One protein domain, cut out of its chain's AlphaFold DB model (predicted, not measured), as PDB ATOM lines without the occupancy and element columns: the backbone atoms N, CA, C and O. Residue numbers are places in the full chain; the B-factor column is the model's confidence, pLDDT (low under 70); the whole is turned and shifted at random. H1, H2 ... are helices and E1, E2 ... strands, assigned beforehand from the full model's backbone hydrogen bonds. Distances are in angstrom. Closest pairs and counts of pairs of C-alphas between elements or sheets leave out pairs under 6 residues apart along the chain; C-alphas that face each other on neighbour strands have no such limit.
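This is residues 3 to 76 and 152 to 224 of the 224 residues of an uncharacterized protein of Carnobacterium iners (UniProt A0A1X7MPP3). A twisted sheet of four parallel strands, E3, E7, E6 and E5, has H1 over one face and H3 and H4 side by side over the other. A second sheet, of four antiparallel strands, sits on H1's side of the first sheet, and H1 packs on both sheets. The printed part has 147 residues, with four named helices and eight named strands in the order E1 E2 E3 H1 E4 E5 H2 H3 E6 H4 E7 E8; the class is mixed, helices and strands. The strand orders are E3 E7 E6 E5 and E4 E1 E2 E8. The whole is compact, with a radius of gyration of the C-alphas of 15.1 A and spans of 45 by 34 by 28 A.

The parallel sheet holds E3, residues 20 to 23, E7, 203 to 208, E6, 172 to 178 and 19.7 A long, and E5, 62 to 67. The helices are H1, residues 27 to 41, 21.2 A; H2, 72 to 76, 7.5 A; H3, 153 to 166, 20.1 A; and H4, 186 to 198, 18.7 A. The antiparallel sheet holds E4, residues 49 to 52, E1, 3 to 7, E2, 12 to 17, and E8, 221 to 223. C-alpha 3 is at (-28.376, -37.460, -28.306), C-alpha 172 at (-16.345, -34.185, -39.608) and C-alpha 223 at (-40.132, -44.216, -29.280).

In the parallel sheet, N 21 and O 205 of E3 and E7, N 206 and O 175 of E7 and E6, and N 65 and O 174 of E6 and E5 are within hydrogen-bond range, at 2.8, 2.9 and 2.9 A. H1 is on this sheet at a height of 9.4 A; its closest C-alphas to E5 are Phe 41 and Phe 64, 6.4 A. H3, over E6, and H4, over E3 and E7, are on the opposite face. H3 and H4 only just touch, with 3 pairs of C-alphas within 8 A, the closest Tyr 154 and Glu 188, 6.7 A; they run the same way at a shallow tilt of 15 degrees. E6, H4 and E7 form a strand-helix-strand unit, two parallel neighbour strands with a helix between, with a right-handed crossover. H1 is also on the antiparallel sheet, with residues 33 to 41. There N 5 and O 51 of E1 and E4, N 6 and O 13 of the hairpin E1 and E2, and N 221 and O 14 of E8 and E2 are at 2.8 A. H2 is only just not on the parallel sheet, with 4 pairs of C-alphas within 10 A. Every O i to N i+4 pair is within hydrogen-bond range in H1, H3 and H4; H2 has 0 of 1, and 1 of 2 O i to N i+3 pairs.

The farthest C-alphas, Ser 152 and Lys 224, are 45.6 A apart. Residues 77 to 151 are not printed; C-alphas 76 and 152 are 18.1 A apart across the cut. E7 to E8 is a long link of 12 residues. The mean pLDDT of the printed part is 81.6; 21 residues are under 70, among them 72 to 76 and 212 to 217.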
ATOM      1  N   GLU A   3     -27.385 -36.498 -27.811       88.50
ATOM      2  CA  GLU A   3     -28.376 -37.460 -28.306       88.50
ATOM      3  C   GLU A   3     -28.553 -37.305 -29.815       88.50
ATOM      4  O   GLU A   3     -28.655 -36.186 -30.321       88.50
ATOM      5  N   TRP A   4     -28.534 -38.413 -30.551       91.12
ATOM      6  CA  TRP A   4     -28.836 -38.422 -31.978       91.12
ATOM      7  C   TRP A   4     -30.174 -39.110 -32.217       91.12
ATOM      8  O   TRP A   4     -30.433 -40.180 -31.671       91.12
ATOM      9  N   HIS A   5     -31.005 -38.509 -33.067       89.62
ATOM     10  CA  HIS A   5     -32.322 -39.017 -33.432       89.62
ATOM     11  C   HIS A   5     -32.378 -39.287 -34.934       89.62
ATOM     12  O   HIS A   5     -32.165 -38.393 -35.754       89.62
ATOM     13  N   ILE A   6     -32.703 -40.522 -35.295       87.31
ATOM     14  CA  ILE A   6     -33.000 -40.951 -36.656       87.31
ATOM     15  C   ILE A   6     -34.518 -40.959 -36.797       87.31
ATOM     16  O   ILE A   6     -35.203 -41.769 -36.170       87.31
ATOM     17  N   LYS A   7     -35.045 -40.045 -37.611       86.69
ATOM     18  CA  LYS A   7     -36.474 -39.957 -37.905       86.69
ATOM     19  C   LYS A   7     -36.751 -40.478 -39.307       86.69
ATOM     20  O   LYS A   7     -36.293 -39.889 -40.286       86.69
ATOM     21  N   ASP A   8     -37.527 -41.550 -39.372       82.38
ATOM     22  CA  ASP A   8     -38.183 -42.052 -40.581       82.38
ATOM     23  C   ASP A   8     -39.673 -41.650 -40.548       82.38
ATOM     24  O   ASP A   8     -40.193 -41.166 -39.541       82.38
ATOM     25  N   SER A   9     -40.374 -41.857 -41.656       77.62
ATOM     26  CA  SER A   9     -41.817 -41.709 -41.843       77.62
ATOM     27  C   SER A   9     -42.675 -42.403 -40.774       77.62
ATOM     28  O   SER A   9     -43.773 -41.930 -40.490       77.62
ATOM     29  N   VAL A  10     -42.187 -43.493 -40.167       77.44
ATOM     30  CA  VAL A  10     -42.967 -44.327 -39.234       77.44
ATOM     31  C   VAL A  10     -42.417 -44.324 -37.804       77.44
ATOM     32  O   VAL A  10     -43.155 -44.648 -36.878       77.44
ATOM     33  N   ARG A  11     -41.130 -44.023 -37.591       80.00
ATOM     34  CA  ARG A  11     -40.463 -44.234 -36.292       80.00
ATOM     35  C   ARG A  11     -39.404 -43.182 -35.994       80.00
ATOM     36  O   ARG A  11     -38.747 -42.678 -36.908       80.00
ATOM     37  N   VAL A  12     -39.209 -42.925 -34.702       82.69
ATOM     38  CA  VAL A  12     -38.064 -42.180 -34.174       82.69
ATOM     39  C   VAL A  12     -37.202 -43.140 -33.366       82.69
ATOM     40  O   VAL A  12     -37.664 -43.789 -32.428       82.69
ATOM     41  N   THR A  13     -35.942 -43.230 -33.766       85.88
ATOM     42  CA  THR A  13     -34.929 -44.036 -33.096       85.88
ATOM     43  C   THR A  13     -33.888 -43.090 -32.522       85.88
ATOM     44  O   THR A  13     -33.318 -42.312 -33.286       85.88
ATOM     45  N   SER A  14     -33.619 -43.143 -31.220       85.62
ATOM     46  CA  SER A  14     -32.560 -42.342 -30.605       85.62
ATOM     47  C   SER A  14     -31.468 -43.198 -29.982       85.62
ATOM     48  O   SER A  14     -31.671 -44.357 -29.622       85.62
ATOM     49  N   PHE A  15     -30.266 -42.639 -29.927       87.06
ATOM     50  CA  PHE A  15     -29.115 -43.251 -29.282       87.06
ATOM     51  C   PHE A  15     -28.148 -42.148 -28.852       87.06
ATOM     52  O   PHE A  15     -28.105 -41.060 -29.437       87.06
ATOM     53  N   LEU A  16     -27.383 -42.408 -27.797       87.00
ATOM     54  CA  LEU A  16     -26.433 -41.424 -27.294       87.00
ATOM     55  C   LEU A  16     -25.150 -41.482 -28.130       87.00
ATOM     56  O   LEU A  16     -24.732 -42.537 -28.592       87.00
ATOM     57  N   VAL A  17     -24.497 -40.352 -28.317       88.12
ATOM     58  CA  VAL A  17     -23.262 -40.240 -29.080       88.12
ATOM     59  C   VAL A  17     -22.220 -39.565 -28.216       88.12
ATOM     60  O   VAL A  17     -22.405 -38.457 -27.699       88.12
ATOM     61  N   ASP A  18     -21.105 -40.257 -28.065       88.94
ATOM     62  CA  ASP A  18     -19.857 -39.688 -27.593       88.94
ATOM     63  C   ASP A  18     -18.759 -39.907 -28.634       88.94
ATOM     64  O   ASP A  18     -18.975 -40.561 -29.659       88.94
ATOM     65  N   LYS A  19     -17.574 -39.357 -28.369       89.06
ATOM     66  CA  LYS A  19     -16.404 -39.503 -29.234       89.06
ATOM     67  C   LYS A  19     -16.145 -40.962 -29.590       89.06
ATOM     68  O   LYS A  19     -15.947 -41.269 -30.756       89.06
ATOM     69  N   VAL A  20     -16.187 -41.847 -28.597       91.12
ATOM     70  CA  VAL A  20     -16.184 -43.297 -28.799       91.12
ATOM     71  C   VAL A  20     -17.481 -43.842 -28.229       91.12
ATOM     72  O   VAL A  20     -17.736 -43.726 -27.033       91.12
ATOM     73  N   THR A  21     -18.311 -44.417 -29.093       89.69
ATOM     74  CA  THR A  21     -19.602 -44.996 -28.720       89.69
ATOM     75  C   THR A  21     -19.581 -46.494 -28.984       89.69
ATOM     76  O   THR A  21     -19.446 -46.929 -30.128       89.69
ATOM     77  N   ILE A  22     -19.729 -47.284 -27.920       88.38
ATOM     78  CA  ILE A  22     -19.826 -48.744 -28.005       88.38
ATOM     79  C   ILE A  22     -21.284 -49.138 -28.236       88.38
ATOM     80  O   ILE A  22     -22.159 -48.825 -27.427       88.38
ATOM     81  N   LEU A  23     -21.542 -49.826 -29.342       85.69
ATOM     82  CA  LEU A  23     -22.865 -50.217 -29.807       85.69
ATOM     83  C   LEU A  23     -23.157 -51.660 -29.384       85.69
ATOM     84  O   LEU A  23     -22.607 -52.605 -29.951       85.69
ATOM     85  N   LYS A  24     -24.021 -51.830 -28.374       70.81
ATOM     86  CA  LYS A  24     -24.419 -53.134 -27.822       70.81
ATOM     87  C   LYS A  24     -25.903 -53.382 -28.080       70.81
ATOM     88  O   LYS A  24     -26.732 -52.533 -27.785       70.81
ATOM     89  N   GLY A  25     -26.263 -54.553 -28.597       65.94
ATOM     90  CA  GLY A  25     -27.665 -54.910 -28.842       65.94
ATOM     91  C   GLY A  25     -27.816 -55.904 -29.983       65.94
ATOM     92  O   GLY A  25     -26.845 -56.553 -30.373       65.94
ATOM     93  N   GLU A  26     -29.024 -56.018 -30.529       72.75
ATOM     94  CA  GLU A  26     -29.266 -56.887 -31.678       72.75
ATOM     95  C   GLU A  26     -28.449 -56.408 -32.883       72.75
ATOM     96  O   GLU A  26     -28.616 -55.289 -33.366       72.75
ATOM     97  N   GLN A  27     -27.589 -57.282 -33.416       74.62
ATOM     98  CA  GLN A  27     -26.755 -56.999 -34.591       74.62
ATOM     99  C   GLN A  27     -27.569 -56.413 -35.752       74.62
ATOM    100  O   GLN A  27     -27.103 -55.523 -36.458       74.62
ATOM    101  N   LYS A  28     -28.813 -56.878 -35.908       78.25
ATOM    102  CA  LYS A  28     -29.746 -56.410 -36.929       78.25
ATOM    103  C   LYS A  28     -30.071 -54.920 -36.805       78.25
ATOM    104  O   LYS A  28     -30.150 -54.246 -37.826       78.25
ATOM    105  N   GLU A  29     -30.236 -54.404 -35.589       79.31
ATOM    106  CA  GLU A  29     -30.529 -52.985 -35.354       79.31
ATOM    107  C   GLU A  29     -29.337 -52.107 -35.737       79.31
ATOM    108  O   GLU A  29     -29.504 -51.077 -36.387       79.31
ATOM    109  N   TRP A  30     -28.125 -52.553 -35.409       82.75
ATOM    110  CA  TRP A  30     -26.907 -51.832 -35.766       82.75
ATOM    111  C   TRP A  30     -26.617 -51.881 -37.262       82.75
ATOM    112  O   TRP A  30     -26.259 -50.854 -37.831       82.75
ATOM    113  N   CYS A  31     -26.845 -53.018 -37.925       79.31
ATOM    114  CA  CYS A  31     -26.755 -53.099 -39.384       79.31
ATOM    115  C   CYS A  31     -27.741 -52.135 -40.061       79.31
ATOM    116  O   CYS A  31     -27.342 -51.399 -40.959       79.31
ATOM    117  N   GLN A  32     -28.990 -52.067 -39.586       81.56
ATOM    118  CA  GLN A  32     -29.979 -51.109 -40.097       81.56
ATOM    119  C   GLN A  32     -29.542 -49.656 -39.881       81.56
ATOM    120  O   GLN A  32     -29.682 -48.822 -40.771       81.56
ATOM    121  N   LEU A  33     -28.970 -49.339 -38.720       83.25
ATOM    122  CA  LEU A  33     -28.458 -48.001 -38.427       83.25
ATOM    123  C   LEU A  33     -27.275 -47.617 -39.331       83.25
ATOM    124  O   LEU A  33     -27.193 -46.479 -39.794       83.25
ATOM    125  N   VAL A  34     -26.387 -48.564 -39.635       84.56
ATOM    126  CA  VAL A  34     -25.275 -48.370 -40.579       84.56
ATOM    127  C   VAL A  34     -25.778 -48.135 -41.994       84.56
ATOM    128  O   VAL A  34     -25.251 -47.260 -42.678       84.56
ATOM    129  N   GLU A  35     -26.796 -48.880 -42.428       84.19
ATOM    130  CA  GLU A  35     -27.469 -48.652 -43.710       84.19
ATOM    131  C   GLU A  35     -28.061 -47.240 -43.754       84.19
ATOM    132  O   GLU A  35     -27.751 -46.476 -44.668       84.19
ATOM    133  N   TYR A  36     -28.781 -46.826 -42.704       85.56
ATOM    134  CA  TYR A  36     -29.308 -45.467 -42.593       85.56
ATOM    135  C   TYR A  36     -28.213 -44.395 -42.681       85.56
ATOM    136  O   TYR A  36     -28.382 -43.409 -43.395       85.56
ATOM    137  N   PHE A  37     -27.066 -44.561 -42.019       87.50
ATOM    138  CA  PHE A  37     -25.969 -43.591 -42.138       87.50
ATOM    139  C   PHE A  37     -25.311 -43.604 -43.507       87.50
ATOM    140  O   PHE A  37     -25.104 -42.537 -44.091       87.50
ATOM    141  N   SER A  38     -25.021 -44.791 -44.035       85.00
ATOM    142  CA  SER A  38     -24.474 -44.951 -45.377       85.00
ATOM    143  C   SER A  38     -25.354 -44.235 -46.399       85.00
ATOM    144  O   SER A  38     -24.854 -43.470 -47.223       85.00
ATOM    145  N   ASP A  39     -26.668 -44.396 -46.313       84.00
ATOM    146  CA  ASP A  39     -27.594 -43.786 -47.254       84.00
ATOM    147  C   ASP A  39     -27.782 -42.279 -47.030       84.00
ATOM    148  O   ASP A  39     -27.762 -41.503 -47.992       84.00
ATOM    149  N   TYR A  40     -27.889 -41.834 -45.770       87.81
ATOM    150  CA  TYR A  40     -28.025 -40.415 -45.427       87.81
ATOM    151  C   TYR A  40     -26.831 -39.588 -45.919       87.81
ATOM    152  O   TYR A  40     -27.015 -38.545 -46.554       87.81
ATOM    153  N   PHE A  41     -25.608 -40.061 -45.663       86.75
ATOM    154  CA  PHE A  41     -24.379 -39.346 -46.019       86.75
ATOM    155  C   PHE A  41     -23.932 -39.573 -47.475       86.75
ATOM    156  O   PHE A  41     -23.146 -38.780 -47.993       86.75
ATOM    157  N   SER A  42     -24.461 -40.586 -48.176       79.38
ATOM    158  CA  SER A  42     -24.176 -40.825 -49.606       79.38
ATOM    159  C   SER A  42     -25.134 -40.125 -50.580       79.38
ATOM    160  O   SER A  42     -24.978 -40.274 -51.791       79.38
ATOM    161  N   TYR A  43     -26.100 -39.338 -50.089       70.06
ATOM    162  CA  TYR A  43     -27.128 -38.651 -50.896       70.06
ATOM    163  C   TYR A  43     -28.036 -39.582 -51.709       70.06
ATOM    164  O   TYR A  43     -28.763 -39.120 -52.593       70.06
ATOM    165  N   LYS A  44     -28.055 -40.880 -51.404       67.00
ATOM    166  CA  LYS A  44     -28.960 -41.828 -52.048       67.00
ATOM    167  C   LYS A  44     -30.368 -41.649 -51.480       67.00
ATOM    168  O   LYS A  44     -30.731 -42.283 -50.509       67.00
ATOM    169  N   GLY A  45     -31.136 -40.723 -52.054       61.19
ATOM    170  CA  GLY A  45     -32.602 -40.762 -52.200       61.19
ATOM    171  C   GLY A  45     -33.533 -41.105 -51.019       61.19
ATOM    172  O   GLY A  45     -34.691 -41.400 -51.296       61.19
ATOM    173  N   ILE A  46     -33.110 -41.082 -49.751       62.38
ATOM    174  CA  ILE A  46     -33.937 -41.580 -48.630       62.38
ATOM    175  C   ILE A  46     -34.606 -40.464 -47.804       62.38
ATOM    176  O   ILE A  46     -34.049 -39.377 -47.609       62.38
ATOM    177  N   GLN A  47     -35.806 -40.783 -47.293       72.62
ATOM    178  CA  GLN A  47     -36.674 -39.986 -46.405       72.62
ATOM    179  C   GLN A  47     -36.270 -40.022 -44.914       72.62
ATOM    180  O   GLN A  47     -37.115 -39.841 -44.042       72.62
ATOM    181  N   ILE A  48     -34.996 -40.255 -44.593       82.62
ATOM    182  CA  ILE A  48     -34.521 -40.194 -43.205       82.62
ATOM    183  C   ILE A  48     -33.916 -38.822 -42.920       82.62
ATOM    184  O   ILE A  48     -33.161 -38.263 -43.728       82.62
ATOM    185  N   ASN A  49     -34.249 -38.297 -41.747       87.44
ATOM    186  CA  ASN A  49     -33.658 -37.089 -41.195       87.44
ATOM    187  C   ASN A  49     -32.898 -37.450 -39.923       87.44
ATOM    188  O   ASN A  49     -33.443 -38.098 -39.030       87.44
ATOM    189  N   LEU A  50     -31.640 -37.023 -39.860       89.31
ATOM    190  CA  LEU A  50     -30.767 -37.246 -38.720       89.31
ATOM    191  C   LEU A  50     -30.628 -35.942 -37.937       89.31
ATOM    192  O   LEU A  50     -30.229 -34.929 -38.508       89.31
ATOM    193  N   PHE A  51     -30.936 -35.970 -36.645       90.12
ATOM    194  CA  PHE A  51     -30.852 -34.813 -35.758       90.12
ATOM    195  C   PHE A  51     -29.855 -35.064 -34.629       90.12
ATOM    196  O   PHE A  51     -29.807 -36.160 -34.086       90.12
ATOM    197  N   GLU A  52     -29.096 -34.039 -34.254       90.50
ATOM    198  CA  GLU A  52     -28.369 -33.959 -32.990       90.50
ATOM    199  C   GLU A  52     -29.215 -33.114 -32.030       90.50
ATOM    200  O   GLU A  52     -29.393 -31.906 -32.230       90.50
ATOM    201  N   ASN A  53     -29.782 -33.755 -31.011       87.06
ATOM    202  CA  ASN A  53     -30.868 -33.234 -30.191       87.06
ATOM    203  C   ASN A  53     -32.036 -32.769 -31.097       87.06
ATOM    204  O   ASN A  53     -32.758 -33.577 -31.668       87.06
ATOM    205  N   GLN A  54     -32.189 -31.462 -31.321       85.88
ATOM    206  CA  GLN A  54     -33.228 -30.895 -32.197       85.88
ATOM    207  C   GLN A  54     -32.676 -30.299 -33.502       85.88
ATOM    208  O   GLN A  54     -33.433 -29.792 -34.326       85.88
ATOM    209  N   THR A  55     -31.356 -30.342 -33.705       90.19
ATOM    210  CA  THR A  55     -30.700 -29.705 -34.855       90.19
ATOM    211  C   THR A  55     -30.446 -30.728 -35.947       90.19
ATOM    212  O   THR A  55     -29.823 -31.755 -35.697       90.19
ATOM    213  N   LEU A  56     -30.901 -30.454 -37.170       90.44
ATOM    214  CA  LEU A  56     -30.643 -31.332 -38.309       90.44
ATOM    215  C   LEU A  56     -29.135 -31.418 -38.575       90.44
ATOM    216  O   LEU A  56     -28.474 -30.391 -38.725       90.44
ATOM    217  N   ILE A  57     -28.603 -32.635 -38.674       90.00
ATOM    218  CA  ILE A  57     -27.201 -32.875 -39.009       90.00
ATOM    219  C   ILE A  57     -27.013 -32.650 -40.516       90.00
ATOM    220  O   ILE A  57     -27.553 -33.418 -41.317       90.00
ATOM    221  N   PRO A  58     -26.257 -31.629 -40.948       87.75
ATOM    222  CA  PRO A  58     -26.062 -31.353 -42.365       87.75
ATOM    223  C   PRO A  58     -25.272 -32.479 -43.041       87.75
ATOM    224  O   PRO A  58     -24.131 -32.766 -42.692       87.75
ATOM    225  N   ARG A  59     -25.864 -33.086 -44.075       87.38
ATOM    226  CA  ARG A  59     -25.258 -34.195 -44.844       87.38
ATOM    227  C   ARG A  59     -23.891 -33.848 -45.450       87.38
ATOM    228  O   ARG A  59     -23.103 -34.743 -45.734       87.38
ATOM    229  N   ARG A  60     -23.625 -32.566 -45.735       86.19
ATOM    230  CA  ARG A  60     -22.402 -32.104 -46.427       86.19
ATOM    231  C   ARG A  60     -21.187 -32.057 -45.516       86.19
ATOM    232  O   ARG A  60     -20.078 -32.264 -46.005       86.19
ATOM    233  N   ASP A  61     -21.421 -31.863 -44.226       87.56
ATOM    234  CA  ASP A  61     -20.378 -31.560 -43.248       87.56
ATOM    235  C   ASP A  61     -19.770 -32.825 -42.649       87.56
ATOM    236  O   ASP A  61     -18.812 -32.742 -41.887       87.56
ATOM    237  N   PHE A  62     -20.327 -33.993 -42.976       87.62
ATOM    238  CA  PHE A  62     -19.902 -35.276 -42.443       87.62
ATOM    239  C   PHE A  62     -19.482 -36.230 -43.557       87.62
ATOM    240  O   PHE A  62     -20.021 -36.215 -44.669       87.62
ATOM    241  N   LEU A  63     -18.523 -37.089 -43.233       86.06
ATOM    242  CA  LEU A  63     -18.193 -38.276 -44.000       86.06
ATOM    243  C   LEU A  63     -18.389 -39.509 -43.123       86.06
ATOM    244  O   LEU A  63     -17.915 -39.546 -41.992       86.06
ATOM    245  N   PHE A  64     -19.057 -40.519 -43.668       87.81
ATOM    246  CA  PHE A  64     -19.251 -41.803 -43.010       87.81
ATOM    247  C   PHE A  64     -18.367 -42.865 -43.660       87.81
ATOM    248  O   PHE A  64     -18.385 -43.020 -44.883       87.81
ATOM    249  N   GLN A  65     -17.584 -43.569 -42.848       86.31
ATOM    250  CA  GLN A  65     -16.674 -44.626 -43.278       86.31
ATOM    251  C   GLN A  65     -16.910 -45.886 -42.455       86.31
ATOM    252  O   GLN A  65     -17.124 -45.816 -41.246       86.31
ATOM    253  N   ILE A  66     -16.851 -47.041 -43.114       86.75
ATOM    254  CA  ILE A  66     -17.000 -48.349 -42.474       86.75
ATOM    255  C   ILE A  66     -15.652 -49.060 -42.510       86.75
ATOM    256  O   ILE A  66     -15.110 -49.311 -43.587       86.75
ATOM    257  N   LEU A  67     -15.157 -49.430 -41.335       86.69
ATOM    258  CA  LEU A  67     -13.963 -50.228 -41.132       86.69
ATOM    259  C   LEU A  67     -14.368 -51.614 -40.626       86.69
ATOM    260  O   LEU A  67     -14.928 -51.755 -39.541       86.69
ATOM    261  N   SER A  68     -14.089 -52.644 -41.420       85.38
ATOM    262  CA  SER A  68     -14.280 -54.038 -41.021       85.38
ATOM    263  C   SER A  68     -12.945 -54.765 -41.151       85.38
ATOM    264  O   SER A  68     -12.490 -54.971 -42.279       85.38
ATOM    265  N   PRO A  69     -12.300 -55.148 -40.035       76.69
ATOM    266  CA  PRO A  69     -10.995 -55.806 -40.066       76.69
ATOM    267  C   PRO A  69     -11.012 -57.156 -40.798       76.69
ATOM    268  O   PRO A  69      -9.979 -57.598 -41.292       76.69
ATOM    269  N   ASN A  70     -12.185 -57.785 -40.913       72.69
ATOM    270  CA  ASN A  70     -12.365 -59.086 -41.558       72.69
ATOM    271  C   ASN A  70     -12.696 -59.007 -43.052       72.69
ATOM    272  O   ASN A  70     -12.743 -60.043 -43.712       72.69
ATOM    273  N   ASP A  71     -12.973 -57.816 -43.589       70.88
ATOM    274  CA  ASP A  71     -13.382 -57.654 -44.983       70.88
ATOM    275  C   ASP A  71     -12.248 -57.045 -45.819       70.88
ATOM    276  O   ASP A  71     -12.183 -55.817 -45.944       70.88
ATOM    277  N   PRO A  72     -11.384 -57.864 -46.453       59.59
ATOM    278  CA  PRO A  72     -10.254 -57.386 -47.248       59.59
ATOM    279  C   PRO A  72     -10.680 -56.517 -48.439       59.59
ATOM    280  O   PRO A  72      -9.880 -55.736 -48.946       59.59
ATOM    281  N   THR A  73     -11.938 -56.585 -48.886       57.50
ATOM    282  CA  THR A  73     -12.419 -55.744 -49.994       57.50
ATOM    283  C   THR A  73     -12.624 -54.290 -49.569       57.50
ATOM    284  O   THR A  73     -12.506 -53.378 -50.389       57.50
ATOM    285  N   LYS A  74     -12.821 -54.039 -48.269       58.47
ATOM    286  CA  LYS A  74     -12.862 -52.692 -47.687       58.47
ATOM    287  C   LYS A  74     -11.470 -52.155 -47.317       58.47
ATOM    288  O   LYS A  74     -11.345 -50.966 -47.042       58.47
ATOM    289  N   PHE A  75     -10.412 -52.973 -47.423       54.59
ATOM    290  CA  PHE A  75      -9.005 -52.554 -47.258       54.59
ATOM    291  C   PHE A  75      -8.459 -51.767 -48.464       54.59
ATOM    292  O   PHE A  75      -7.353 -51.233 -48.394       54.59
ATOM    293  N   ILE A  76      -9.224 -51.632 -49.555       51.62
ATOM    294  CA  ILE A  76      -8.850 -50.848 -50.752       51.62
ATOM    295  C   ILE A  76      -8.608 -49.355 -50.412       51.62
ATOM    296  O   ILE A  76      -7.947 -48.636 -51.165       51.62
ATOM    297  N   SER A 152       1.380 -56.321 -37.122       85.31
ATOM    298  CA  SER A 152       0.319 -56.970 -36.354       85.31
ATOM    299  C   SER A 152      -1.065 -56.463 -36.782       85.31
ATOM    300  O   SER A 152      -1.204 -55.411 -37.414       85.31
ATOM    301  N   HIS A 153      -2.120 -57.207 -36.447       84.94
ATOM    302  CA  HIS A 153      -3.492 -56.772 -36.729       84.94
ATOM    303  C   HIS A 153      -3.825 -55.439 -36.049       84.94
ATOM    304  O   HIS A 153      -4.443 -54.579 -36.673       84.94
ATOM    305  N   TYR A 154      -3.344 -55.241 -34.818       87.69
ATOM    306  CA  TYR A 154      -3.460 -53.980 -34.092       87.69
ATOM    307  C   TYR A 154      -2.829 -52.812 -34.859       87.69
ATOM    308  O   TYR A 154      -3.496 -51.821 -35.143       87.69
ATOM    309  N   GLU A 155      -1.569 -52.944 -35.276       85.12
ATOM    310  CA  GLU A 155      -0.868 -51.887 -36.014       85.12
ATOM    311  C   GLU A 155      -1.527 -51.588 -37.365       85.12
ATOM    312  O   GLU A 155      -1.618 -50.427 -37.762       85.12
ATOM    313  N   LYS A 156      -2.032 -52.616 -38.058       81.88
ATOM    314  CA  LYS A 156      -2.795 -52.443 -39.303       81.88
ATOM    315  C   LYS A 156      -4.061 -51.624 -39.071       81.88
ATOM    316  O   LYS A 156      -4.350 -50.733 -39.867       81.88
ATOM    317  N   LEU A 157      -4.787 -51.897 -37.990       85.69
ATOM    318  CA  LEU A 157      -6.014 -51.186 -37.643       85.69
ATOM    319  C   LEU A 157      -5.738 -49.719 -37.285       85.69
ATOM    320  O   LEU A 157      -6.417 -48.822 -37.781       85.69
ATOM    321  N   ILE A 158      -4.702 -49.464 -36.481       87.62
ATOM    322  CA  ILE A 158      -4.260 -48.106 -36.132       87.62
ATOM    323  C   ILE A 158      -3.837 -47.333 -37.384       87.62
ATOM    324  O   ILE A 158      -4.260 -46.198 -37.588       87.62
ATOM    325  N   LEU A 159      -3.044 -47.956 -38.258       81.38
ATOM    326  CA  LEU A 159      -2.612 -47.347 -39.513       81.38
ATOM    327  C   LEU A 159      -3.805 -46.969 -40.397       81.38
ATOM    328  O   LEU A 159      -3.824 -45.876 -40.951       81.38
ATOM    329  N   GLN A 160      -4.807 -47.845 -40.504       80.81
ATOM    330  CA  GLN A 160      -6.036 -47.559 -41.249       80.81
ATOM    331  C   GLN A 160      -6.805 -46.374 -40.674       80.81
ATOM    332  O   GLN A 160      -7.336 -45.569 -41.436       80.81
ATOM    333  N   ILE A 161      -6.863 -46.258 -39.351       86.38
ATOM    334  CA  ILE A 161      -7.541 -45.144 -38.701       86.38
ATOM    335  C   ILE A 161      -6.796 -43.837 -38.936       86.38
ATOM    336  O   ILE A 161      -7.418 -42.915 -39.455       86.38
ATOM    337  N   ASN A 162      -5.482 -43.785 -38.700       83.69
ATOM    338  CA  ASN A 162      -4.659 -42.605 -39.009       83.69
ATOM    339  C   ASN A 162      -4.881 -42.129 -40.449       83.69
ATOM    340  O   ASN A 162      -5.145 -40.960 -40.714       83.69
ATOM    341  N   VAL A 163      -4.862 -43.076 -41.385       78.25
ATOM    342  CA  VAL A 163      -5.138 -42.838 -42.799       78.25
ATOM    343  C   VAL A 163      -6.504 -42.184 -43.029       78.25
ATOM    344  O   VAL A 163      -6.615 -41.249 -43.825       78.25
ATOM    345  N   LEU A 164      -7.560 -42.691 -42.388       80.88
ATOM    346  CA  LEU A 164      -8.910 -42.161 -42.554       80.88
ATOM    347  C   LEU A 164      -9.023 -40.760 -41.951       80.88
ATOM    348  O   LEU A 164      -9.630 -39.890 -42.576       80.88
ATOM    349  N   GLU A 165      -8.400 -40.534 -40.798       82.56
ATOM    350  CA  GLU A 165      -8.355 -39.240 -40.113       82.56
ATOM    351  C   GLU A 165      -7.630 -38.172 -40.941       82.56
ATOM    352  O   GLU A 165      -8.148 -37.072 -41.118       82.56
ATOM    353  N   GLU A 166      -6.483 -38.510 -41.530       77.56
ATOM    354  CA  GLU A 166      -5.706 -37.612 -42.398       77.56
ATOM    355  C   GLU A 166      -6.390 -37.359 -43.749       77.56
ATOM    356  O   GLU A 166      -6.100 -36.386 -44.460       77.56
ATOM    357  N   SER A 167      -7.302 -38.248 -44.157       69.19
ATOM    358  CA  SER A 167      -7.832 -38.215 -45.512       69.19
ATOM    359  C   SER A 167      -8.729 -37.002 -45.804       69.19
ATOM    360  O   SER A 167      -8.894 -36.671 -46.984       69.19
ATOM    361  N   ILE A 168      -9.260 -36.289 -44.799       65.88
ATOM    362  CA  ILE A 168     -10.242 -35.209 -45.010       65.88
ATOM    363  C   ILE A 168      -9.975 -33.990 -44.116       65.88
ATOM    364  O   ILE A 168     -10.016 -34.102 -42.898       65.88
ATOM    365  N   SER A 169      -9.795 -32.806 -44.713       65.25
ATOM    366  CA  SER A 169      -9.582 -31.551 -43.968       65.25
ATOM    367  C   SER A 169     -10.866 -30.783 -43.633       65.25
ATOM    368  O   SER A 169     -10.886 -30.035 -42.661       65.25
ATOM    369  N   ASP A 170     -11.947 -30.968 -44.402       76.94
ATOM    370  CA  ASP A 170     -13.076 -30.017 -44.387       76.94
ATOM    371  C   ASP A 170     -14.392 -30.604 -43.849       76.94
ATOM    372  O   ASP A 170     -15.405 -29.908 -43.782       76.94
ATOM    373  N   LYS A 171     -14.414 -31.890 -43.481       83.06
ATOM    374  CA  LYS A 171     -15.610 -32.570 -42.958       83.06
ATOM    375  C   LYS A 171     -15.314 -33.247 -41.633       83.06
ATOM    376  O   LYS A 171     -14.230 -33.780 -41.427       83.06
ATOM    377  N   LYS A 172     -16.326 -33.303 -40.775       87.88
ATOM    378  CA  LYS A 172     -16.345 -34.185 -39.608       87.88
ATOM    379  C   LYS A 172     -16.382 -35.636 -40.074       87.88
ATOM    380  O   LYS A 172     -17.048 -35.964 -41.058       87.88
ATOM    381  N   LEU A 173     -15.691 -36.508 -39.359       88.56
ATOM    382  CA  LEU A 173     -15.559 -37.908 -39.742       88.56
ATOM    383  C   LEU A 173     -16.317 -38.795 -38.759       88.56
ATOM    384  O   LEU A 173     -16.216 -38.629 -37.548       88.56
ATOM    385  N   ILE A 174     -17.076 -39.743 -39.291       90.75
ATOM    386  CA  ILE A 174     -17.707 -40.811 -38.524       90.75
ATOM    387  C   ILE A 174     -17.098 -42.119 -39.019       90.75
ATOM    388  O   ILE A 174     -17.283 -42.484 -40.183       90.75
ATOM    389  N   ILE A 175     -16.381 -42.814 -38.141       90.56
ATOM    390  CA  ILE A 175     -15.787 -44.118 -38.428       90.56
ATOM    391  C   ILE A 175     -16.575 -45.182 -37.675       90.56
ATOM    392  O   ILE A 175     -16.601 -45.218 -36.447       90.56
ATOM    393  N   TYR A 176     -17.214 -46.064 -38.429       91.12
ATOM    394  CA  TYR A 176     -17.909 -47.220 -37.899       91.12
ATOM    395  C   TYR A 176     -17.014 -48.456 -37.981       91.12
ATOM    396  O   TYR A 176     -16.638 -48.869 -39.075       91.12
ATOM    397  N   ILE A 177     -16.667 -49.035 -36.836       90.75
ATOM    398  CA  ILE A 177     -15.731 -50.149 -36.689       90.75
ATOM    399  C   ILE A 177     -16.519 -51.404 -36.309       90.75
ATOM    400  O   ILE A 177     -17.191 -51.437 -35.276       90.75
ATOM    401  N   GLN A 178     -16.438 -52.432 -37.149       88.56
ATOM    402  CA  GLN A 178     -17.145 -53.699 -36.957       88.56
ATOM    403  C   GLN A 178     -16.246 -54.744 -36.313       88.56
ATOM    404  O   GLN A 178     -15.230 -55.106 -36.898       88.56
ATOM    405  N   PHE A 179     -16.668 -55.262 -35.162       88.25
ATOM    406  CA  PHE A 179     -16.105 -56.435 -34.491       88.25
ATOM    407  C   PHE A 179     -14.566 -56.433 -34.428       88.25
ATOM    408  O   PHE A 179     -13.925 -57.363 -34.933       88.25
ATOM    409  N   PRO A 180     -13.940 -55.385 -33.855       89.25
ATOM    410  CA  PRO A 180     -12.482 -55.312 -33.753       89.25
ATOM    411  C   PRO A 180     -11.879 -56.501 -32.987       89.25
ATOM    412  O   PRO A 180     -10.774 -56.934 -33.305       89.25
ATOM    413  N   GLU A 181     -12.617 -57.088 -32.044       88.69
ATOM    414  CA  GLU A 181     -12.218 -58.274 -31.277       88.69
ATOM    415  C   GLU A 181     -11.954 -59.529 -32.123       88.69
ATOM    416  O   GLU A 181     -11.325 -60.466 -31.644       88.69
ATOM    417  N   VAL A 182     -12.386 -59.574 -33.391       88.44
ATOM    418  CA  VAL A 182     -12.079 -60.731 -34.251       88.44
ATOM    419  C   VAL A 182     -10.589 -60.798 -34.593       88.44
ATOM    420  O   VAL A 182     -10.062 -61.876 -34.869       88.44
ATOM    421  N   VAL A 183      -9.894 -59.658 -34.561       87.94
ATOM    422  CA  VAL A 183      -8.461 -59.578 -34.878       87.94
ATOM    423  C   VAL A 183      -7.605 -59.061 -33.721       87.94
ATOM    424  O   VAL A 183      -6.381 -59.171 -33.792       87.94
ATOM    425  N   LEU A 184      -8.226 -58.499 -32.681       90.44
ATOM    426  CA  LEU A 184      -7.559 -57.954 -31.500       90.44
ATOM    427  C   LEU A 184      -7.812 -58.830 -30.272       90.44
ATOM    428  O   LEU A 184      -8.938 -59.245 -30.018       90.44
ATOM    429  N   SER A 185      -6.779 -59.038 -29.458       90.94
ATOM    430  CA  SER A 185      -6.943 -59.542 -28.090       90.94
ATOM    431  C   SER A 185      -7.634 -58.513 -27.186       90.94
ATOM    432  O   SER A 185      -7.607 -57.320 -27.473       90.94
ATOM    433  N   ASP A 186      -8.184 -58.939 -26.043       88.88
ATOM    434  CA  ASP A 186      -8.853 -58.026 -25.097       88.88
ATOM    435  C   ASP A 186      -7.949 -56.856 -24.659       88.88
ATOM    436  O   ASP A 186      -8.385 -55.708 -24.613       88.88
ATOM    437  N   LYS A 187      -6.655 -57.119 -24.420       90.06
ATOM    438  CA  LYS A 187      -5.674 -56.070 -24.081       90.06
ATOM    439  C   LYS A 187      -5.442 -55.095 -25.235       90.06
ATOM    440  O   LYS A 187      -5.327 -53.892 -25.021       90.06
ATOM    441  N   GLU A 188      -5.343 -55.607 -26.460       92.19
ATOM    442  CA  GLU A 188      -5.208 -54.762 -27.650       92.19
ATOM    443  C   GLU A 188      -6.477 -53.953 -27.898       92.19
ATOM    444  O   GLU A 188      -6.379 -52.798 -28.295       92.19
ATOM    445  N   LEU A 189      -7.654 -54.518 -27.622       90.81
ATOM    446  CA  LEU A 189      -8.934 -53.830 -27.721       90.81
ATOM    447  C   LEU A 189      -9.036 -52.681 -26.708       90.81
ATOM    448  O   LEU A 189      -9.472 -51.588 -27.069       90.81
ATOM    449  N   GLU A 190      -8.585 -52.889 -25.468       89.75
ATOM    450  CA  GLU A 190      -8.507 -51.828 -24.459       89.75
ATOM    451  C   GLU A 190      -7.575 -50.692 -24.891       89.75
ATOM    452  O   GLU A 190      -7.964 -49.521 -24.874       89.75
ATOM    453  N   HIS A 191      -6.362 -51.033 -25.336       91.88
ATOM    454  CA  HIS A 191      -5.409 -50.052 -25.854       91.88
ATOM    455  C   HIS A 191      -5.940 -49.325 -27.088       91.88
ATOM    456  O   HIS A 191      -5.764 -48.115 -27.220       91.88
ATOM    457  N   PHE A 192      -6.618 -50.050 -27.974       91.81
ATOM    458  CA  PHE A 192      -7.221 -49.502 -29.175       91.81
ATOM    459  C   PHE A 192      -8.293 -48.472 -28.829       91.81
ATOM    460  O   PHE A 192      -8.249 -47.346 -29.314       91.81
ATOM    461  N   ILE A 193      -9.222 -48.809 -27.935       90.25
ATOM    462  CA  ILE A 193     -10.283 -47.894 -27.508       90.25
ATOM    463  C   ILE A 193      -9.699 -46.671 -26.801       90.25
ATOM    464  O   ILE A 193     -10.124 -45.549 -27.082       90.25
ATOM    465  N   TYR A 194      -8.692 -46.865 -25.944       91.25
ATOM    466  CA  TYR A 194      -7.968 -45.757 -25.328       91.25
ATOM    467  C   TYR A 194      -7.348 -44.836 -26.386       91.25
ATOM    468  O   TYR A 194      -7.518 -43.621 -26.313       91.25
ATOM    469  N   TYR A 195      -6.692 -45.397 -27.402       91.94
ATOM    470  CA  TYR A 195      -6.134 -44.633 -28.514       91.94
ATOM    471  C   TYR A 195      -7.211 -43.799 -29.238       91.94
ATOM    472  O   TYR A 195      -7.025 -42.594 -29.420       91.94
ATOM    473  N   LEU A 196      -8.379 -44.374 -29.550       92.25
ATOM    474  CA  LEU A 196      -9.481 -43.637 -30.194       92.25
ATOM    475  C   LEU A 196     -10.008 -42.488 -29.326       92.25
ATOM    476  O   LEU A 196     -10.351 -41.417 -29.830       92.25
ATOM    477  N   GLN A 197     -10.027 -42.667 -28.005       90.38
ATOM    478  CA  GLN A 197     -10.401 -41.607 -27.070       90.38
ATOM    479  C   GLN A 197      -9.406 -40.440 -27.054       90.38
ATOM    480  O   GLN A 197      -9.805 -39.338 -26.674       90.38
ATOM    481  N   GLN A 198      -8.161 -40.623 -27.507       89.56
ATOM    482  CA  GLN A 198      -7.148 -39.560 -27.602       89.56
ATOM    483  C   GLN A 198      -7.118 -38.839 -28.964       89.56
ATOM    484  O   GLN A 198      -6.459 -37.810 -29.080       89.56
ATOM    485  N   SER A 199      -7.854 -39.319 -29.973       84.38
ATOM    486  CA  SER A 199      -7.836 -38.770 -31.346       84.38
ATOM    487  C   SER A 199      -8.289 -37.286 -31.444       84.38
ATOM    488  O   SER A 199      -8.937 -36.791 -30.520       84.38
ATOM    489  N   PRO A 200      -7.973 -36.499 -32.490       77.50
ATOM    490  CA  PRO A 200      -8.401 -35.100 -32.580       77.50
ATOM    491  C   PRO A 200      -9.921 -34.871 -32.463       77.50
ATOM    492  O   PRO A 200     -10.757 -35.736 -32.732       77.50
ATOM    493  N   ASN A 201     -10.303 -33.655 -32.060       76.69
ATOM    494  CA  ASN A 201     -11.711 -33.259 -31.980       76.69
ATOM    495  C   ASN A 201     -12.351 -33.224 -33.377       76.69
ATOM    496  O   ASN A 201     -11.782 -32.661 -34.305       76.69
ATOM    497  N   GLY A 202     -13.577 -33.744 -33.499       80.62
ATOM    498  CA  GLY A 202     -14.340 -33.733 -34.757       80.62
ATOM    499  C   GLY A 202     -14.473 -35.095 -35.442       80.62
ATOM    500  O   GLY A 202     -15.197 -35.188 -36.436       80.62
ATOM    501  N   ILE A 203     -13.846 -36.134 -34.884       89.81
ATOM    502  CA  ILE A 203     -14.022 -37.524 -35.303       89.81
ATOM    503  C   ILE A 203     -14.889 -38.260 -34.273       89.81
ATOM    504  O   ILE A 203     -14.721 -38.089 -33.063       89.81
ATOM    505  N   LEU A 204     -15.840 -39.052 -34.762       91.50
ATOM    506  CA  LEU A 204     -16.715 -39.908 -33.966       91.50
ATOM    507  C   LEU A 204     -16.470 -41.368 -34.347       91.50
ATOM    508  O   LEU A 204     -16.508 -41.715 -35.527       91.50
ATOM    509  N   TYR A 205     -16.267 -42.222 -33.351       92.50
ATOM    510  CA  TYR A 205     -16.075 -43.658 -33.523       92.50
ATOM    511  C   TYR A 205     -17.279 -44.411 -32.993       92.50
ATOM    512  O   TYR A 205     -17.660 -44.274 -31.830       92.50
ATOM    513  N   PHE A 206     -17.846 -45.252 -33.843       91.94
ATOM    514  CA  PHE A 206     -18.926 -46.161 -33.500       91.94
ATOM    515  C   PHE A 206     -18.391 -47.581 -33.567       91.94
ATOM    516  O   PHE A 206     -18.007 -48.034 -34.639       91.94
ATOM    517  N   ILE A 207     -18.340 -48.278 -32.434       91.25
ATOM    518  CA  ILE A 207     -17.739 -49.610 -32.347       91.25
ATOM    519  C   ILE A 207     -18.839 -50.626 -32.086       91.25
ATOM    520  O   ILE A 207     -19.454 -50.616 -31.022       91.25
ATOM    521  N   GLN A 208     -19.079 -51.510 -33.048       88.88
ATOM    522  CA  GLN A 208     -19.913 -52.689 -32.850       88.88
ATOM    523  C   GLN A 208     -19.039 -53.817 -32.300       88.88
ATOM    524  O   GLN A 208     -18.072 -54.194 -32.954       88.88
ATOM    525  N   THR A 209     -19.376 -54.345 -31.122       84.06
ATOM    526  CA  THR A 209     -18.597 -55.402 -30.458       84.06
ATOM    527  C   THR A 209     -19.495 -56.439 -29.785       84.06
ATOM    528  O   THR A 209     -20.574 -56.113 -29.282       84.06
ATOM    529  N   GLU A 210     -19.031 -57.685 -29.744       78.94
ATOM    530  CA  GLU A 210     -19.602 -58.787 -28.971       78.94
ATOM    531  C   GLU A 210     -19.108 -58.815 -27.513       78.94
ATOM    532  O   GLU A 210     -19.723 -59.493 -26.687       78.94
ATOM    533  N   ASN A 211     -18.062 -58.048 -27.157       72.06
ATOM    534  CA  ASN A 211     -17.525 -57.954 -25.790       72.06
ATOM    535  C   ASN A 211     -17.839 -56.594 -25.116       72.06
ATOM    536  O   ASN A 211     -16.978 -55.725 -24.977       72.06
ATOM    537  N   PRO A 212     -19.078 -56.377 -24.644       62.78
ATOM    538  CA  PRO A 212     -19.524 -55.097 -24.093       62.78
ATOM    539  C   PRO A 212     -19.042 -54.821 -22.664       62.78
ATOM    540  O   PRO A 212     -19.381 -53.781 -22.104       62.78
ATOM    541  N   SER A 213     -18.364 -55.775 -22.024       60.75
ATOM    542  CA  SER A 213     -18.089 -55.737 -20.581       60.75
ATOM    543  C   SER A 213     -17.042 -54.693 -20.177       60.75
ATOM    544  O   SER A 213     -16.977 -54.309 -19.012       60.75
ATOM    545  N   LEU A 214     -16.267 -54.202 -21.140       57.94
ATOM    546  CA  LEU A 214     -15.084 -53.390 -20.888       57.94
ATOM    547  C   LEU A 214     -15.372 -51.872 -20.824       57.94
ATOM    548  O   LEU A 214     -14.515 -51.123 -20.364       57.94
ATOM    549  N   PHE A 215     -16.558 -51.389 -21.242       60.72
ATOM    550  CA  PHE A 215     -16.800 -49.947 -21.455       60.72
ATOM    551  C   PHE A 215     -18.260 -49.492 -21.238       60.72
ATOM    552  O   PHE A 215     -19.175 -50.315 -21.257       60.72
ATOM    553  N   PRO A 216     -18.520 -48.174 -21.073       60.41
ATOM    554  CA  PRO A 216     -19.874 -47.614 -21.089       60.41
ATOM    555  C   PRO A 216     -20.571 -47.903 -22.425       60.41
ATOM    556  O   PRO A 216     -20.005 -47.676 -23.496       60.41
ATOM    557  N   THR A 217     -21.801 -48.412 -22.365       65.12
ATOM    558  CA  THR A 217     -22.500 -48.994 -23.523       65.12
ATOM    559  C   THR A 217     -23.694 -48.160 -23.959       65.12
ATOM    560  O   THR A 217     -24.391 -47.571 -23.135       65.12
ATOM    561  N   ASN A 218     -23.934 -48.130 -25.271       71.62
ATOM    562  CA  ASN A 218     -25.116 -47.529 -25.870       71.62
ATOM    563  C   ASN A 218     -26.172 -48.570 -26.226       71.62
ATOM    564  O   ASN A 218     -25.832 -49.697 -26.590       71.62
ATOM    565  N   ILE A 219     -27.437 -48.158 -26.178       68.38
ATOM    566  CA  ILE A 219     -28.602 -48.964 -26.536       68.38
ATOM    567  C   ILE A 219     -29.485 -48.110 -27.446       68.38
ATOM    568  O   ILE A 219     -29.591 -46.900 -27.262       68.38
ATOM    569  N   VAL A 220     -30.117 -48.742 -28.432       70.94
ATOM    570  CA  VAL A 220     -31.093 -48.085 -29.300       70.94
ATOM    571  C   VAL A 220     -32.407 -47.886 -28.544       70.94
ATOM    572  O   VAL A 220     -33.051 -48.855 -28.136       70.94
ATOM    573  N   TYR A 221     -32.846 -46.638 -28.403       74.62
ATOM    574  CA  TYR A 221     -34.155 -46.298 -27.852       74.62
ATOM    575  C   TYR A 221     -35.155 -46.123 -28.995       74.62
ATOM    576  O   TYR A 221     -34.919 -45.385 -29.952       74.62
ATOM    577  N   LYS A 222     -36.284 -46.831 -28.914       71.19
ATOM    578  CA  LYS A 222     -37.374 -46.739 -29.892       71.19
ATOM    579  C   LYS A 222     -38.559 -46.066 -29.227       71.19
ATOM    580  O   LYS A 222     -39.195 -46.669 -28.361       71.19
ATOM    581  N   GLU A 223     -38.868 -44.846 -29.645       60.47
ATOM    582  CA  GLU A 223     -40.132 -44.216 -29.280       60.47
ATOM    583  C   GLU A 223     -41.225 -44.749 -30.216       60.47
ATOM    584  O   GLU A 223     -41.040 -44.817 -31.437       60.47
ATOM    585  N   LYS A 224     -42.322 -45.233 -29.621       46.31
ATOM    586  CA  LYS A 224     -43.502 -45.724 -30.346       46.31
ATOM    587  C   LYS A 224     -44.362 -44.570 -30.833       46.31
ATOM    588  O   LYS A 224     -44.583 -43.642 -30.028       46.31
TER     589      LYS A 224